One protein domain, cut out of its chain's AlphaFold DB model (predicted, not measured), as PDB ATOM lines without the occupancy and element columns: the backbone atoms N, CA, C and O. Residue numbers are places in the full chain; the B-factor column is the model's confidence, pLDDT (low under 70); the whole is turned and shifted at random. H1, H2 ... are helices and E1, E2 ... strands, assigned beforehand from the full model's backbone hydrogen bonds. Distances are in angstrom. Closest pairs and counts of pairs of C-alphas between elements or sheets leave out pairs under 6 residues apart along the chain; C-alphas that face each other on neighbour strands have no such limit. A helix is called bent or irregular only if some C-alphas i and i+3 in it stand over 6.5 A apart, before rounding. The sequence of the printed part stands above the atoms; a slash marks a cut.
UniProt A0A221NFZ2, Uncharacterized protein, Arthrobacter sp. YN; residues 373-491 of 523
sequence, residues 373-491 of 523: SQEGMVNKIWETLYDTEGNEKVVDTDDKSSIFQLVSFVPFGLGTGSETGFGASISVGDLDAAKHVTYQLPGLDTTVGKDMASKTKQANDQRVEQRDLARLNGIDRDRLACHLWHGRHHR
ATOM      1  N   SER A 373     -96.254 -30.770 132.571       78.38
ATOM      2  CA  SER A 373     -95.163 -31.150 131.673       78.38
ATOM      3  C   SER A 373     -94.174 -32.108 132.333       78.38
ATOM      4  O   SER A 373     -94.119 -32.265 133.555       78.38
ATOM      5  N   GLN A 374     -93.341 -32.735 131.503       80.12
ATOM      6  CA  GLN A 374     -92.256 -33.591 131.970       80.12
ATOM      7  C   GLN A 374     -91.285 -32.839 132.890       80.12
ATOM      8  O   GLN A 374     -90.902 -33.370 133.929       80.12
ATOM      9  N   GLU A 375     -90.942 -31.599 132.539       85.94
ATOM     10  CA  GLU A 375     -90.134 -30.710 133.373       85.94
ATOM     11  C   GLU A 375     -90.808 -30.445 134.726       85.94
ATOM     12  O   GLU A 375     -90.188 -30.634 135.770       85.94
ATOM     13  N   GLY A 376     -92.094 -30.077 134.720       85.44
ATOM     14  CA  GLY A 376     -92.856 -29.811 135.941       85.44
ATOM     15  C   GLY A 376     -92.866 -31.005 136.896       85.44
ATOM     16  O   GLY A 376     -92.618 -30.849 138.089       85.44
ATOM     17  N   MET A 377     -93.066 -32.216 136.376       81.38
ATOM     18  CA  MET A 377     -93.044 -33.441 137.181       81.38
ATOM     19  C   MET A 377     -91.653 -33.772 137.730       81.38
ATOM     20  O   MET A 377     -91.538 -34.136 138.899       81.38
ATOM     21  N   VAL A 378     -90.603 -33.633 136.913       89.06
ATOM     22  CA  VAL A 378     -89.209 -33.813 137.356       89.06
ATOM     23  C   VAL A 378     -88.893 -32.844 138.490       89.06
ATOM     24  O   VAL A 378     -88.410 -33.278 139.534       89.06
ATOM     25  N   ASN A 379     -89.246 -31.568 138.330       89.69
ATOM     26  CA  ASN A 379     -89.028 -30.544 139.348       89.69
ATOM     27  C   ASN A 379     -89.804 -30.860 140.630       89.69
ATOM     28  O   ASN A 379     -89.256 -30.727 141.714       89.69
ATOM     29  N   LYS A 380     -91.039 -31.366 140.540       89.19
ATOM     30  CA  LYS A 380     -91.837 -31.723 141.726       89.19
ATOM     31  C   LYS A 380     -91.276 -32.915 142.495       89.19
ATOM     32  O   LYS A 380     -91.288 -32.906 143.725       89.19
ATOM     33  N   ILE A 381     -90.766 -33.931 141.799       90.50
ATOM     34  CA  ILE A 381     -90.074 -35.053 142.451       90.50
ATOM     35  C   ILE A 381     -88.758 -34.556 143.063       90.50
ATOM     36  O   ILE A 381     -88.472 -34.873 144.215       90.50
ATOM     37  N   TRP A 382     -87.999 -33.733 142.333       92.75
ATOM     38  CA  TRP A 382     -86.760 -33.125 142.820       92.75
ATOM     39  C   TRP A 382     -86.996 -32.309 144.094       92.75
ATOM     40  O   TRP A 382     -86.402 -32.603 145.121       92.75
ATOM     41  N   GLU A 383     -87.949 -31.377 144.076       91.50
ATOM     42  CA  GLU A 383     -88.367 -30.570 145.230       91.50
ATOM     43  C   GLU A 383     -88.878 -31.421 146.400       91.50
ATOM     44  O   GLU A 383     -88.854 -30.966 147.539       91.50
ATOM     45  N   THR A 384     -89.374 -32.637 146.159       90.31
ATOM     46  CA  THR A 384     -89.819 -33.539 147.232       90.31
ATOM     47  C   THR A 384     -88.627 -34.199 147.929       90.31
ATOM     48  O   THR A 384     -88.643 -34.346 149.149       90.31
ATOM     49  N   LEU A 385     -87.592 -34.565 147.172       92.00
ATOM     50  CA  LEU A 385     -86.454 -35.354 147.651       92.00
ATOM     51  C   LEU A 385     -85.224 -34.519 148.027       92.00
ATOM     52  O   LEU A 385     -84.410 -34.987 148.821       92.00
ATOM     53  N   TYR A 386     -85.091 -33.317 147.472       92.50
ATOM     54  CA  TYR A 386     -83.926 -32.445 147.602       92.50
ATOM     55  C   TYR A 386     -84.329 -31.052 148.090       92.50
ATOM     56  O   TYR A 386     -85.443 -30.576 147.836       92.50
ATOM     57  N   ASP A 387     -83.441 -30.411 148.843       89.50
ATOM     58  CA  ASP A 387     -83.581 -29.020 149.260       89.50
ATOM     59  C   ASP A 387     -83.186 -28.044 148.134       89.50
ATOM     60  O   ASP A 387     -82.878 -28.434 147.004       89.50
ATOM     61  N   THR A 388     -83.234 -26.744 148.425       86.50
ATOM     62  CA  THR A 388     -82.883 -25.692 147.460       86.50
ATOM     63  C   THR A 388     -81.394 -25.646 147.119       86.50
ATOM     64  O   THR A 388     -81.029 -25.068 146.098       86.50
ATOM     65  N   GLU A 389     -80.542 -26.235 147.958       86.19
ATOM     66  CA  GLU A 389     -79.096 -26.352 147.749       86.19
ATOM     67  C   GLU A 389     -78.737 -27.625 146.960       86.19
ATOM     68  O   GLU A 389     -77.620 -27.755 146.463       86.19
ATOM     69  N   GLY A 390     -79.703 -28.532 146.775       84.81
ATOM     70  CA  GLY A 390     -79.531 -29.807 146.087       84.81
ATOM     71  C   GLY A 390     -79.076 -30.943 147.003       84.81
ATOM     72  O   GLY A 390     -78.704 -32.000 146.493       84.81
ATOM     73  N   ASN A 391     -79.118 -30.760 148.326       88.31
ATOM     74  CA  ASN A 391     -78.863 -31.835 149.280       88.31
ATOM     75  C   ASN A 391     -80.126 -32.676 149.477       88.31
ATOM     76  O   ASN A 391     -81.249 -32.179 149.368       88.31
ATOM     77  N   GLU A 392     -79.956 -33.961 149.779       88.38
ATOM     78  CA  GLU A 392     -81.086 -34.833 150.097       88.38
ATOM     79  C   GLU A 392     -81.803 -34.344 151.354       88.38
ATOM     80  O   GLU A 392     -81.187 -34.087 152.390       88.38
ATOM     81  N   LYS A 393     -83.129 -34.225 151.269       87.44
ATOM     82  CA  LYS A 393     -83.946 -33.818 152.407       87.44
ATOM     83  C   LYS A 393     -83.888 -34.874 153.499       87.44
ATOM     84  O   LYS A 393     -84.259 -36.028 153.285       87.44
ATOM     85  N   VAL A 394     -83.504 -34.434 154.691       72.19
ATOM     86  CA  VAL A 394     -83.658 -35.208 155.920       72.19
ATOM     87  C   VAL A 394     -85.109 -35.080 156.365       72.19
ATOM     88  O   VAL A 394     -85.609 -33.975 156.558       72.19
ATOM     89  N   VAL A 395     -85.800 -36.213 156.469       70.38
ATOM     90  CA  VAL A 395     -87.239 -36.240 156.758       70.38
ATOM     91  C   VAL A 395     -87.517 -35.851 158.210       70.38
ATOM     92  O   VAL A 395     -88.443 -35.090 158.481       70.38
ATOM     93  N   ASP A 396     -86.697 -36.358 159.127       71.81
ATOM     94  CA  ASP A 396     -86.708 -36.029 160.548       71.81
ATOM     95  C   ASP A 396     -85.289 -36.239 161.102       71.81
ATOM     96  O   ASP A 396     -84.723 -37.329 161.005       71.81
ATOM     97  N   THR A 397     -84.683 -35.181 161.643       66.94
ATOM     98  CA  THR A 397     -83.313 -35.214 162.179       66.94
ATOM     99  C   THR A 397     -83.176 -36.100 163.417       66.94
ATOM    100  O   THR A 397     -82.077 -36.586 163.691       66.94
ATOM    101  N   ASP A 398     -84.281 -36.350 164.123       69.44
ATOM    102  CA  ASP A 398     -84.341 -37.212 165.302       69.44
ATOM    103  C   ASP A 398     -84.684 -38.675 164.938       69.44
ATOM    104  O   ASP A 398     -84.575 -39.576 165.778       69.44
ATOM    105  N   ASP A 399     -85.025 -38.949 163.669       71.00
ATOM    106  CA  ASP A 399     -85.299 -40.280 163.121       71.00
ATOM    107  C   ASP A 399     -84.375 -40.647 161.954       71.00
ATOM    108  O   ASP A 399     -84.690 -40.462 160.778       71.00
ATOM    109  N   LYS A 400     -83.271 -41.323 162.277       66.81
ATOM    110  CA  LYS A 400     -82.332 -41.847 161.273       66.81
ATOM    111  C   LYS A 400     -82.933 -42.909 160.338       66.81
ATOM    112  O   LYS A 400     -82.316 -43.213 159.321       66.81
ATOM    113  N   SER A 401     -84.098 -43.479 160.662       67.31
ATOM    114  CA  SER A 401     -84.826 -44.419 159.794       67.31
ATOM    115  C   SER A 401     -85.759 -43.715 158.799       67.31
ATOM    116  O   SER A 401     -86.308 -44.363 157.902       67.31
ATOM    117  N   SER A 402     -85.948 -42.400 158.942       74.38
ATOM    118  CA  SER A 402     -86.801 -41.589 158.079       74.38
ATOM    119  C   SER A 402     -86.021 -41.127 156.852       74.38
ATOM    120  O   SER A 402     -85.522 -40.006 156.771       74.38
ATOM    121  N   ILE A 403     -85.870 -42.046 155.901       85.88
ATOM    122  CA  ILE A 403     -85.254 -41.794 154.595       85.88
ATOM    123  C   ILE A 403     -86.323 -41.749 153.505       85.88
ATOM    124  O   ILE A 403     -87.351 -42.410 153.624       85.88
ATOM    125  N   PHE A 404     -86.088 -41.025 152.413       90.19
ATOM    126  CA  PHE A 404     -86.909 -41.179 151.211       90.19
ATOM    127  C   PHE A 404     -86.247 -42.153 150.242       90.19
ATOM    128  O   PHE A 404     -85.076 -41.983 149.915       90.19
ATOM    129  N   GLN A 405     -87.004 -43.123 149.732       91.56
ATOM    130  CA  GLN A 405     -86.561 -43.982 148.629       91.56
ATOM    131  C   GLN A 405     -87.460 -43.761 147.409       91.56
ATOM    132  O   GLN A 405     -88.668 -43.974 147.486       91.56
ATOM    133  N   LEU A 406     -86.897 -43.344 146.279       93.69
ATOM    134  CA  LEU A 406     -87.561 -43.238 144.984       93.69
ATOM    135  C   LEU A 406     -87.610 -44.627 144.327       93.69
ATOM    136  O   LEU A 406     -86.713 -45.041 143.600       93.69
ATOM    137  N   VAL A 407     -88.676 -45.373 144.605       91.00
ATOM    138  CA  VAL A 407     -88.806 -46.803 144.275       91.00
ATOM    139  C   VAL A 407     -89.177 -47.045 142.813       91.00
ATOM    140  O   VAL A 407     -88.873 -48.103 142.272       91.00
ATOM    141  N   SER A 408     -89.845 -46.096 142.161       88.38
ATOM    142  CA  SER A 408     -90.073 -46.132 140.716       88.38
ATOM    143  C   SER A 408     -90.050 -44.724 140.149       88.38
ATOM    144  O   SER A 408     -90.495 -43.772 140.798       88.38
ATOM    145  N   PHE A 409     -89.555 -44.595 138.923       88.69
ATOM    146  CA  PHE A 409     -89.532 -43.336 138.195       88.69
ATOM    147  C   PHE A 409     -89.676 -43.608 136.700       88.69
ATOM    148  O   PHE A 409     -88.772 -44.136 136.050       88.69
ATOM    149  N   VAL A 410     -90.834 -43.236 136.151       83.25
ATOM    150  CA  VAL A 410     -91.203 -43.424 134.743       83.25
ATOM    151  C   VAL A 410     -91.495 -42.051 134.124       83.25
ATOM    152  O   VAL A 410     -92.655 -41.641 133.997       83.25
ATOM    153  N   PRO A 411     -90.434 -41.296 133.775       70.31
ATOM    154  CA  PRO A 411     -90.558 -39.941 133.244       70.31
ATOM    155  C   PRO A 411     -90.918 -39.889 131.758       70.31
ATOM    156  O   PRO A 411     -91.321 -38.836 131.270       70.31
ATOM    157  N   PHE A 412     -90.748 -40.997 131.040       63.56
ATOM    158  CA  PHE A 412     -91.154 -41.181 129.652       63.56
ATOM    159  C   PHE A 412     -92.187 -42.302 129.686       63.56
ATOM    160  O   PHE A 412     -91.832 -43.425 130.039       63.56
ATOM    161  N   GLY A 413     -93.464 -42.007 129.435       55.62
ATOM    162  CA  GLY A 413     -94.505 -43.041 129.445       55.62
ATOM    163  C   GLY A 413     -94.091 -44.270 128.616       55.62
ATOM    164  O   GLY A 413     -93.422 -44.130 127.593       55.62
ATOM    165  N   LEU A 414     -94.455 -45.474 129.066       44.09
ATOM    166  CA  LEU A 414     -94.205 -46.713 128.315       44.09
ATOM    167  C   LEU A 414     -94.943 -46.637 126.957       44.09
ATOM    168  O   LEU A 414     -96.071 -46.159 126.899       44.09
ATOM    169  N   GLY A 415     -94.267 -47.000 125.862       37.31
ATOM    170  CA  GLY A 415     -94.566 -46.515 124.504       37.31
ATOM    171  C   GLY A 415     -95.843 -46.997 123.782       37.31
ATOM    172  O   GLY A 415     -96.517 -47.933 124.192       37.31
ATOM    173  N   THR A 416     -96.087 -46.313 122.649       31.94
ATOM    174  CA  THR A 416     -97.018 -46.529 121.510       31.94
ATOM    175  C   THR A 416     -98.471 -46.917 121.807       31.94
ATOM    176  O   THR A 416     -98.801 -48.086 121.968       31.94
ATOM    177  N   GLY A 417     -99.363 -45.924 121.728       38.50
ATOM    178  CA  GLY A 417    -100.815 -46.067 121.869       38.50
ATOM    179  C   GLY A 417    -101.395 -44.965 122.759       38.50
ATOM    180  O   GLY A 417    -100.650 -44.233 123.406       38.50
ATOM    181  N   SER A 418    -102.722 -44.827 122.817       35.28
ATOM    182  CA  SER A 418    -103.428 -43.822 123.638       35.28
ATOM    183  C   SER A 418    -103.390 -44.102 125.158       35.28
ATOM    184  O   SER A 418    -104.268 -43.646 125.887       35.28
ATOM    185  N   GLU A 419    -102.404 -44.862 125.644       41.78
ATOM    186  CA  GLU A 419    -102.372 -45.500 126.972       41.78
ATOM    187  C   GLU A 419    -101.186 -45.045 127.850       41.78
ATOM    188  O   GLU A 419    -100.646 -45.813 128.642       41.78
ATOM    189  N   THR A 420    -100.734 -43.795 127.738       48.88
ATOM    190  CA  THR A 420     -99.514 -43.344 128.437       48.88
ATOM    191  C   THR A 420     -99.805 -42.640 129.766       48.88
ATOM    192  O   THR A 420    -100.432 -41.574 129.788       48.88
ATOM    193  N   GLY A 421     -99.274 -43.175 130.870       53.72
ATOM    194  CA  GLY A 421     -99.248 -42.515 132.177       53.72
ATOM    195  C   GLY A 421     -97.830 -42.345 132.717       53.72
ATOM    196  O   GLY A 421     -97.117 -43.325 132.900       53.72
ATOM    197  N   PHE A 422     -97.432 -41.103 132.993       65.50
ATOM    198  CA  PHE A 422     -96.250 -40.788 133.801       65.50
ATOM    199  C   PHE A 422     -96.461 -41.263 135.242       65.50
ATOM    200  O   PHE A 422     -97.598 -41.227 135.735       65.50
ATOM    201  N   GLY A 423     -95.389 -41.666 135.925       76.44
ATOM    202  CA  GLY A 423     -95.495 -42.100 137.314       76.44
ATOM    203  C   GLY A 423     -94.185 -42.113 138.085       76.44
ATOM    204  O   GLY A 423     -93.104 -42.250 137.518       76.44
ATOM    205  N   ALA A 424     -94.305 -41.963 139.396       85.88
ATOM    206  CA  ALA A 424     -93.222 -42.120 140.349       85.88
ATOM    207  C   ALA A 424     -93.777 -42.666 141.664       85.88
ATOM    208  O   ALA A 424     -94.936 -42.420 142.010       85.88
ATOM    209  N   SER A 425     -92.953 -43.399 142.403       87.75
ATOM    210  CA  SER A 425     -93.301 -43.855 143.745       87.75
ATOM    211  C   SER A 425     -92.189 -43.553 144.729       87.75
ATOM    212  O   SER A 425     -91.013 -43.762 144.437       87.75
ATOM    213  N   ILE A 426     -92.575 -43.043 145.894       90.56
ATOM    214  CA  ILE A 426     -91.664 -42.666 146.972       90.56
ATOM    215  C   ILE A 426     -92.062 -43.460 148.213       90.56
ATOM    216  O   ILE A 426     -93.235 -43.524 148.575       90.56
ATOM    217  N   SER A 427     -91.089 -44.086 148.861       90.81
ATOM    218  CA  SER A 427     -91.246 -44.621 150.208       90.81
ATOM    219  C   SER A 427     -90.734 -43.631 151.234       90.81
ATOM    220  O   SER A 427     -89.703 -42.994 151.014       90.81
ATOM    221  N   VAL A 428     -91.426 -43.563 152.367       90.06
ATOM    222  CA  VAL A 428     -90.928 -42.950 153.594       90.06
ATOM    223  C   VAL A 428     -90.475 -44.053 154.550       90.06
ATOM    224  O   VAL A 428     -91.282 -44.834 155.071       90.06
ATOM    225  N   GLY A 429     -89.167 -44.073 154.765       87.81
ATOM    226  CA  GLY A 429     -88.324 -45.068 155.413       87.81
ATOM    227  C   GLY A 429     -87.899 -46.230 154.530       87.81
ATOM    228  O   GLY A 429     -88.401 -46.420 153.419       87.81
ATOM    229  N   ASP A 430     -86.942 -46.982 155.067       89.19
ATOM    230  CA  ASP A 430     -86.216 -48.028 154.355       89.19
ATOM    231  C   ASP A 430     -87.090 -49.267 154.113       89.19
ATOM    232  O   ASP A 430     -87.413 -50.017 155.038       89.19
ATOM    233  N   LEU A 431     -87.482 -49.478 152.855       90.56
ATOM    234  CA  LEU A 431     -88.282 -50.629 152.444       90.56
ATOM    235  C   LEU A 431     -87.533 -51.952 152.529       90.56
ATOM    236  O   LEU A 431     -88.189 -52.969 152.744       90.56
ATOM    237  N   ASP A 432     -86.212 -51.954 152.353       89.88
ATOM    238  CA  ASP A 432     -85.428 -53.189 152.433       89.88
ATOM    239  C   ASP A 432     -85.337 -53.666 153.891       89.88
ATOM    240  O   ASP A 432     -85.416 -54.860 154.184       89.88
ATOM    241  N   ALA A 433     -85.256 -52.716 154.827       89.31
ATOM    242  CA  ALA A 433     -85.263 -52.995 156.255       89.31
ATOM    243  C   ALA A 433     -86.665 -53.277 156.823       89.31
ATOM    244  O   ALA A 433     -86.778 -53.960 157.848       89.31
ATOM    245  N   ALA A 434     -87.731 -52.741 156.222       89.62
ATOM    246  CA  ALA A 434     -89.064 -52.726 156.816       89.62
ATOM    247  C   ALA A 434     -89.683 -54.121 157.016       89.62
ATOM    248  O   ALA A 434     -89.754 -54.956 156.117       89.62
ATOM    249  N   LYS A 435     -90.252 -54.341 158.206       88.94
ATOM    250  CA  LYS A 435     -91.094 -55.505 158.531       88.94
ATOM    251  C   LYS A 435     -92.583 -55.202 158.385       88.94
ATOM    252  O   LYS A 435     -93.381 -56.118 158.177       88.94
ATOM    253  N   HIS A 436     -92.961 -53.927 158.479       89.31
ATOM    254  CA  HIS A 436     -94.337 -53.469 158.324       89.31
ATOM    255  C   HIS A 436     -94.397 -52.352 157.284       89.31
ATOM    256  O   HIS A 436     -93.849 -51.272 157.492       89.31
ATOM    257  N   VAL A 437     -95.083 -52.620 156.172       90.06
ATOM    258  CA  VAL A 437     -95.235 -51.669 155.066       90.06
ATOM    259  C   VAL A 437     -96.699 -51.266 154.934       90.06
ATOM    260  O   VAL A 437     -97.577 -52.122 154.800       90.06
ATOM    261  N   THR A 438     -96.952 -49.961 154.951       89.88
ATOM    262  CA  THR A 438     -98.257 -49.368 154.652       89.88
ATOM    263  C   THR A 438     -98.246 -48.817 153.234       89.88
ATOM    264  O   THR A 438     -97.273 -48.194 152.825       89.88
ATOM    265  N   TYR A 439     -99.323 -49.034 152.482       84.44
ATOM    266  CA  TYR A 439     -99.451 -48.545 151.110       84.44
ATOM    267  C   TYR A 439    -100.503 -47.447 151.039       84.44
ATOM    268  O   TYR A 439    -101.653 -47.664 151.426       84.44
ATOM    269  N   GLN A 440    -100.125 -46.294 150.496       83.56
ATOM    270  CA  GLN A 440    -101.059 -45.231 150.152       83.56
ATOM    271  C   GLN A 440    -101.404 -45.315 148.665       83.56
ATOM    272  O   GLN A 440    -100.544 -45.168 147.793       83.56
ATOM    273  N   LEU A 441    -102.681 -45.574 148.384       74.88
ATOM    274  CA  LEU A 441    -103.194 -45.629 147.022       74.88
ATOM    275  C   LEU A 441    -103.595 -44.221 146.558       74.88
ATOM    276  O   LEU A 441    -104.261 -43.504 147.312       74.88
ATOM    277  N   PRO A 442    -103.219 -43.817 145.333       69.25
ATOM    278  CA  PRO A 442    -103.623 -42.531 144.788       69.25
ATOM    279  C   PRO A 442    -105.142 -42.496 144.587       69.25
ATOM    280  O   PRO A 442    -105.761 -43.492 144.203       69.25
ATOM    281  N   GLY A 443    -105.745 -41.337 144.855       67.88
ATOM    282  CA  GLY A 443    -107.157 -41.098 144.573       67.88
ATOM    283  C   GLY A 443    -107.398 -40.813 143.088       67.88
ATOM    284  O   GLY A 443    -106.459 -40.639 142.308       67.88
ATOM    285  N   LEU A 444    -108.674 -40.717 142.702       64.38
ATOM    286  CA  LEU A 444    -109.053 -40.189 141.388       64.38
ATOM    287  C   LEU A 444    -108.438 -38.784 141.215       64.38
ATOM    288  O   LEU A 444    -108.428 -38.003 142.164       64.38
ATOM    289  N   ASP A 445    -107.881 -38.499 140.036       67.88
ATOM    290  CA  ASP A 445    -107.220 -37.230 139.671       67.88
ATOM    291  C   ASP A 445    -105.909 -36.879 140.405       67.88
ATOM    292  O   ASP A 445    -105.361 -35.799 140.187       67.88
ATOM    293  N   THR A 446    -105.344 -37.799 141.198       70.38
ATOM    294  CA  THR A 446    -104.014 -37.603 141.802       70.38
ATOM    295  C   THR A 446    -102.918 -37.670 140.731       70.38
ATOM    296  O   THR A 446    -102.844 -38.632 139.961       70.38
ATOM    297  N   THR A 447    -102.035 -36.670 140.681       73.25
ATOM    298  CA  THR A 447    -100.937 -36.592 139.701       73.25
ATOM    299  C   THR A 447     -99.601 -36.256 140.355       73.25
ATOM    300  O   THR A 447     -99.551 -35.594 141.387       73.25
ATOM    301  N   VAL A 448     -98.494 -36.664 139.722       75.12
ATOM    302  CA  VAL A 448     -97.137 -36.325 140.191       75.12
ATOM    303  C   VAL A 448     -96.946 -34.806 140.286       75.12
ATOM    304  O   VAL A 448     -96.447 -34.320 141.294       75.12
ATOM    305  N   GLY A 449     -97.386 -34.056 139.269       71.44
ATOM    306  CA  GLY A 449     -97.187 -32.605 139.207       71.44
ATOM    307  C   GLY A 449     -97.903 -31.815 140.308       71.44
ATOM    308  O   GLY A 449     -97.391 -30.792 140.749       71.44
ATOM    309  N   LYS A 450     -99.061 -32.295 140.785       77.19
ATOM    310  CA  LYS A 450     -99.887 -31.566 141.767       77.19
ATOM    311  C   LYS A 450     -99.759 -32.090 143.191       77.19
ATOM    312  O   LYS A 450     -99.750 -31.306 144.134       77.19
ATOM    313  N   ASP A 451     -99.669 -33.408 143.357       81.56
ATOM    314  CA  ASP A 451     -99.967 -34.041 144.644       81.56
ATOM    315  C   ASP A 451     -98.749 -34.676 145.323       81.56
ATOM    316  O   ASP A 451     -98.811 -34.937 146.525       81.56
ATOM    317  N   MET A 452     -97.634 -34.878 144.604       83.69
ATOM    318  CA  MET A 452     -96.481 -35.655 145.092       83.69
ATOM    319  C   MET A 452     -95.958 -35.163 146.448       83.69
ATOM    320  O   MET A 452     -95.823 -35.956 147.379       83.69
ATOM    321  N   ALA A 453     -95.720 -33.858 146.597       84.56
ATOM    322  CA  ALA A 453     -95.187 -33.293 147.837       84.56
ATOM    323  C   ALA A 453     -96.173 -33.439 149.013       84.56
ATOM    324  O   ALA A 453     -95.802 -33.891 150.095       84.56
ATOM    325  N   SER A 454     -97.450 -33.108 148.791       85.50
ATOM    326  CA  SER A 454     -98.498 -33.192 149.820       85.50
ATOM    327  C   SER A 454     -98.739 -34.634 150.266       85.50
ATOM    328  O   SER A 454     -98.848 -34.920 151.459       85.50
ATOM    329  N   LYS A 455     -98.771 -35.571 149.316       84.44
ATOM    330  CA  LYS A 455     -98.972 -36.991 149.593       84.44
ATOM    331  C   LYS A 455     -97.755 -37.634 150.249       84.44
ATOM    332  O   LYS A 455     -97.926 -38.415 151.176       84.44
ATOM    333  N   THR A 456     -96.543 -37.251 149.852       86.94
ATOM    334  CA  THR A 456     -95.315 -37.704 150.526       86.94
ATOM    335  C   THR A 456     -95.279 -37.213 151.973       86.94
ATOM    336  O   THR A 456     -94.956 -37.981 152.876       86.94
ATOM    337  N   LYS A 457     -95.717 -35.970 152.226       86.38
ATOM    338  CA  LYS A 457     -95.892 -35.465 153.592       86.38
ATOM    339  C   LYS A 457     -96.931 -36.275 154.374       86.38
ATOM    340  O   LYS A 457     -96.643 -36.684 155.489       86.38
ATOM    341  N   GLN A 458     -98.101 -36.561 153.794       86.56
ATOM    342  CA  GLN A 458     -99.127 -37.400 154.440       86.56
ATOM    343  C   GLN A 458     -98.599 -38.804 154.771       86.56
ATOM    344  O   GLN A 458     -98.912 -39.345 155.829       86.56
ATOM    345  N   ALA A 459     -97.796 -39.401 153.887       87.25
ATOM    346  CA  ALA A 459     -97.141 -40.683 154.135       87.25
ATOM    347  C   ALA A 459     -96.151 -40.608 155.307       87.25
ATOM    348  O   ALA A 459     -96.109 -41.531 156.124       87.25
ATOM    349  N   ASN A 460     -95.401 -39.508 155.419       87.69
ATOM    350  CA  ASN A 460     -94.515 -39.265 156.551       87.69
ATOM    351  C   ASN A 460     -95.283 -39.053 157.861       87.69
ATOM    352  O   ASN A 460     -94.993 -39.729 158.841       87.69
ATOM    353  N   ASP A 461     -96.293 -38.180 157.870       87.56
ATOM    354  CA  ASP A 461     -97.118 -37.915 159.054       87.56
ATOM    355  C   ASP A 461     -97.742 -39.232 159.573       87.56
ATOM    356  O   ASP A 461     -97.658 -39.552 160.757       87.56
ATOM    357  N   GLN A 462     -98.255 -40.072 158.663       88.19
ATOM    358  CA  GLN A 462     -98.777 -41.395 159.010       88.19
ATOM    359  C   GLN A 462     -97.700 -42.333 159.579       88.19
ATOM    360  O   GLN A 462     -97.965 -43.078 160.523       88.19
ATOM    361  N   ARG A 463     -96.485 -42.335 159.017       86.69
ATOM    362  CA  ARG A 463     -95.363 -43.126 159.550       86.69
ATOM    363  C   ARG A 463     -95.018 -42.685 160.973       86.69
ATOM    364  O   ARG A 463     -94.789 -43.547 161.818       86.69
ATOM    365  N   VAL A 464     -94.986 -41.380 161.244       86.69
ATOM    366  CA  VAL A 464     -94.701 -40.828 162.579       86.69
ATOM    367  C   VAL A 464     -95.722 -41.342 163.597       86.69
ATOM    368  O   VAL A 464     -95.331 -41.925 164.607       86.69
ATOM    369  N   GLU A 465     -97.018 -41.268 163.279       86.94
ATOM    370  CA  GLU A 465     -98.076 -41.835 164.130       86.94
ATOM    371  C   GLU A 465     -97.889 -43.347 164.362       86.94
ATOM    372  O   GLU A 465     -98.040 -43.852 165.477       86.94
ATOM    373  N   GLN A 466     -97.510 -44.095 163.319       87.75
ATOM    374  CA  GLN A 466     -97.234 -45.529 163.436       87.75
ATOM    375  C   GLN A 466     -96.012 -45.829 164.316       87.75
ATOM    376  O   GLN A 466     -96.028 -46.831 165.034       87.75
ATOM    377  N   ARG A 467     -94.973 -44.984 164.303       87.12
ATOM    378  CA  ARG A 467     -93.792 -45.132 165.173       87.12
ATOM    379  C   ARG A 467     -94.142 -44.924 166.642       87.12
ATOM    380  O   ARG A 467     -93.661 -45.685 167.487       87.12
ATOM    381  N   ASP A 468     -95.009 -43.963 166.947       85.69
ATOM    382  CA  ASP A 468     -95.493 -43.734 168.312       85.69
ATOM    383  C   ASP A 468     -96.302 -44.926 168.830       85.69
ATOM    384  O   ASP A 468     -96.081 -45.405 169.946       85.69
ATOM    385  N   LEU A 469     -97.169 -45.492 167.988       86.44
ATOM    386  CA  LEU A 469     -97.898 -46.717 168.318       86.44
ATOM    387  C   LEU A 469     -96.968 -47.930 168.449       86.44
ATOM    388  O   LEU A 469     -97.143 -48.740 169.362       86.44
ATOM    389  N   ALA A 470     -95.960 -48.064 167.585       86.62
ATOM    390  CA  ALA A 470     -94.982 -49.149 167.650       86.62
ATOM    391  C   ALA A 470     -94.202 -49.133 168.974       86.62
ATOM    392  O   ALA A 470     -94.040 -50.186 169.597       86.62
ATOM    393  N   ARG A 471     -93.822 -47.937 169.459       81.31
ATOM    394  CA  ARG A 471     -93.185 -47.743 170.774       81.31
ATOM    395  C   ARG A 471     -94.013 -48.350 171.905       81.31
ATOM    396  O   ARG A 471     -93.461 -49.013 172.777       81.31
ATOM    397  N   LEU A 472     -95.324 -48.120 171.885       84.00
ATOM    398  CA  LEU A 472     -96.247 -48.589 172.922       84.00
ATOM    399  C   LEU A 472     -96.453 -50.111 172.898       84.00
ATOM    400  O   LEU A 472     -96.850 -50.685 173.907       84.00
ATOM    401  N   ASN A 473     -96.167 -50.763 171.768       85.25
ATOM    402  CA  ASN A 473     -96.451 -52.181 171.535       85.25
ATOM    403  C   ASN A 473     -95.188 -53.053 171.399       85.25
ATOM    404  O   ASN A 473     -95.291 -54.217 171.020       85.25
ATOM    405  N   GLY A 474     -93.996 -52.513 171.687       82.12
ATOM    406  CA  GLY A 474     -92.733 -53.258 171.599       82.12
ATOM    407  C   GLY A 474     -92.336 -53.656 170.171       82.12
ATOM    408  O   GLY A 474     -91.585 -54.612 169.986       82.12
ATOM    409  N   ILE A 475     -92.850 -52.945 169.163       84.38
ATOM    410  CA  ILE A 475     -92.490 -53.131 167.755       84.38
ATOM    411  C   ILE A 475     -91.282 -52.242 167.446       84.38
ATOM    412  O   ILE A 475     -91.208 -51.095 167.891       84.38
ATOM    413  N   ASP A 476     -90.337 -52.770 166.671       83.00
ATOM    414  CA  ASP A 476     -89.164 -52.024 166.224       83.00
ATOM    415  C   ASP A 476     -89.582 -50.833 165.340       83.00
ATOM    416  O   ASP A 476     -90.161 -51.000 164.262       83.00
ATOM    417  N   ARG A 477     -89.301 -49.622 165.832       83.00
ATOM    418  CA  ARG A 477     -89.735 -48.347 165.239       83.00
ATOM    419  C   ARG A 477     -89.020 -48.031 163.932       83.00
ATOM    420  O   ARG A 477     -89.540 -47.242 163.146       83.00
ATOM    421  N   ASP A 478     -87.872 -48.655 163.698       81.81
ATOM    422  CA  ASP A 478     -87.047 -48.402 162.518       81.81
ATOM    423  C   ASP A 478     -87.398 -49.375 161.375       81.81
ATOM    424  O   ASP A 478     -86.963 -49.209 160.240       81.81
ATOM    425  N   ARG A 479     -88.267 -50.362 161.650       85.62
ATOM    426  CA  ARG A 479     -88.723 -51.409 160.716       85.62
ATOM    427  C   ARG A 479     -90.110 -51.130 160.125       85.62
ATOM    428  O   ARG A 479     -90.811 -52.060 159.712       85.62
ATOM    429  N   LEU A 480     -90.523 -49.868 160.099       86.94
ATOM    430  CA  LEU A 480     -91.747 -49.410 159.441       86.94
ATOM    431  C   LEU A 480     -91.397 -48.802 158.076       86.94
ATOM    432  O   LEU A 480     -90.287 -48.304 157.908       86.94
ATOM    433  N   ALA A 481     -92.323 -48.808 157.117       86.88
ATOM    434  CA  ALA A 481     -92.245 -48.034 155.871       86.88
ATOM    435  C   ALA A 481     -93.640 -47.650 155.361       86.88
ATOM    436  O   ALA A 481     -94.592 -48.425 155.485       86.88
ATOM    437  N   CYS A 482     -93.763 -46.462 154.769       84.88
ATOM    438  CA  CYS A 482     -94.984 -46.015 154.102       84.88
ATOM    439  C   CYS A 482     -94.683 -45.769 152.622       84.88
ATOM    440  O   CYS A 482     -93.951 -44.843 152.282       84.88
ATOM    441  N   HIS A 483     -95.220 -46.616 151.745       84.31
ATOM    442  CA  HIS A 483     -94.994 -46.558 150.307       84.31
ATOM    443  C   HIS A 483     -96.136 -45.831 149.597       84.31
ATOM    444  O   HIS A 483     -97.308 -46.204 149.717       84.31
ATOM    445  N   LEU A 484     -95.775 -44.828 148.804       81.69
ATOM    446  CA  LEU A 484     -96.689 -43.998 148.042       81.69
ATOM    447  C   LEU A 484     -96.465 -44.196 146.543       81.69
ATOM    448  O   LEU A 484     -95.373 -43.950 146.042       81.69
ATOM    449  N   TRP A 485     -97.520 -44.554 145.810       72.88
ATOM    450  CA  TRP A 485     -97.478 -44.669 144.349       72.88
ATOM    451  C   TRP A 485     -98.269 -43.547 143.675       72.88
ATOM    452  O   TRP A 485     -99.409 -43.287 144.058       72.88
ATOM    453  N   HIS A 486     -97.708 -42.893 142.656       67.88
ATOM    454  CA  HIS A 486     -98.406 -41.921 141.808       67.88
ATOM    455  C   HIS A 486     -98.244 -42.303 140.336       67.88
ATOM    456  O   HIS A 486     -97.131 -42.365 139.827       67.88
ATOM    457  N   GLY A 487     -99.355 -42.524 139.630       56.28
ATOM    458  CA  GLY A 487     -99.354 -42.802 138.195       56.28
ATOM    459  C   GLY A 487    -100.671 -42.393 137.544       56.28
ATOM    460  O   GLY A 487    -101.736 -42.567 138.136       56.28
ATOM    461  N   ARG A 488    -100.617 -41.835 136.331       41.94
ATOM    462  CA  ARG A 488    -101.825 -41.454 135.582       41.94
ATOM    463  C   ARG A 488    -102.461 -42.703 134.957       41.94
ATOM    464  O   ARG A 488    -102.009 -43.160 133.914       41.94
ATOM    465  N   HIS A 489    -103.522 -43.242 135.554       34.97
ATOM    466  CA  HIS A 489    -104.434 -44.145 134.842       34.97
ATOM    467  C   HIS A 489    -105.484 -43.305 134.113       34.97
ATOM    468  O   HIS A 489    -106.357 -42.720 134.753       34.97
ATOM    469  N   HIS A 490    -105.425 -43.252 132.780       29.95
ATOM    470  CA  HIS A 490    -106.580 -42.828 131.986       29.95
ATOM    471  C   HIS A 490    -107.434 -44.028 131.587       29.95
ATOM    472  O   HIS A 490    -106.948 -45.145 131.421       29.95
ATOM    473  N   ARG A 491    -108.745 -43.779 131.518       30.58
ATOM    474  CA  ARG A 491    -109.813 -44.748 131.264       30.58
ATOM    475  C   ARG A 491    -109.581 -45.535 129.969       30.58
ATOM    476  O   ARG A 491    -109.865 -44.989 128.915       30.58
TER     477      ARG A 491
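Overview. This is residues 373 to 491 of the 523 residues of an uncharacterized protein of Arthrobacter sp. YN (UniProt A0A221NFZ2). A four-stranded, twisted sheet has two helices side by side over one face, both running along the strands: the long H2 over the inner strands E2 and E4, and the shorter H1 over E1 and E2. The opposite face has no named helix, and the loop of residues 411 to 422, between E1 and E2, reaches far from the middle of the domain. The printed part has 119 residues, with two named helices and four named strands in the order H1, E1, E2, E3, H2, E4, and its class is mixed, helices and strands. The sheet runs E1, E2, E4, E3 and is mixed, with E4 and E3 parallel and the other neighbours antiparallel. The whole is compact, with a radius of gyration of the C-alphas of 15.3 A and spans of 51 by 35 by 22 A.

Along the chain. H1 is residues 374 to 385, 16.8 A from first to last C-alpha, and begins at C-alpha 374 at (-92.256, -33.591, 131.970). After 18 residues comes strand E1, residues 404 to 410, 17.2 A long. E2 is residues 423 to 428, 16.9 A long, and E3 is residues 436 to 440. H2, residues 448 to 472, is the longest helix, 35.0 A from C-alpha 448 at (-97.137, -36.325, 140.191) to C-alpha 472. It is irregular: C-alphas 450 and 453 are 7.9 A apart. E4, the longest strand, is residues 480 to 487, 23.5 A long, and ends at C-alpha 487 at (-99.354, -42.802, 138.195).

Arrangement. The sheet's edge strands are E1 and E3. E1 and E2 form a hairpin and are antiparallel at 169 degrees, with N 407 and O 425 at 2.8 A, within hydrogen-bond range. E2 and E4 are antiparallel at 167 degrees, with N 426 and O 484 at 2.9 A and N 484 and O 426 at 2.9 A. E4 and E3 are parallel at 26 degrees, with N 483 and O 438 at 2.8 A. E3, H2 and E4 make a strand-helix-strand unit, two parallel neighbour strands with a helix between them in the chain, and its crossover is right-handed. H2 is on the sheet at a height of 8.3 A, and on the local plane its line stands at 19 degrees to that of E2. It lies over E2 and E4, and only just not over E3, on which 2 of its 25 C-alphas fall. Its closest C-alphas to E4 are those of Ala 459 and Cys 482, 5.8 A apart. H1 is on the same face at a height of 10.4 A, over E1 and E2, at 2 degrees to E2 on the local plane. These helices on one face of the sheet give two layers. H1 and H2 touch, H2 with residues 448 to 456 alone, and the closest C-alphas, those of Met 377 and Gly 449, are 4.7 A apart. They run the same way at a shallow tilt of 22 degrees. E1 and E3 are apart. In H1 every O i to N i+4 pair is within hydrogen-bond range, and in H2 18 of 21 are.

Size, cuts and confidence. The C-alphas farthest apart are those of Thr 416 and Leu 472, 51.5 A. The sheet is twisted, its C-alphas lying up to 4.1 A off the best plane. The printed part has no cut. The links H1 to E1 and E1 to E2 are long, with 18 and 12 residues; the other three are short, with 7 residues each. The mean pLDDT of the printed part is 78.1, and 25 residues are under 70: 397 to 398, 400 to 401, 412 to 422, 442 to 445 and 486 to 491.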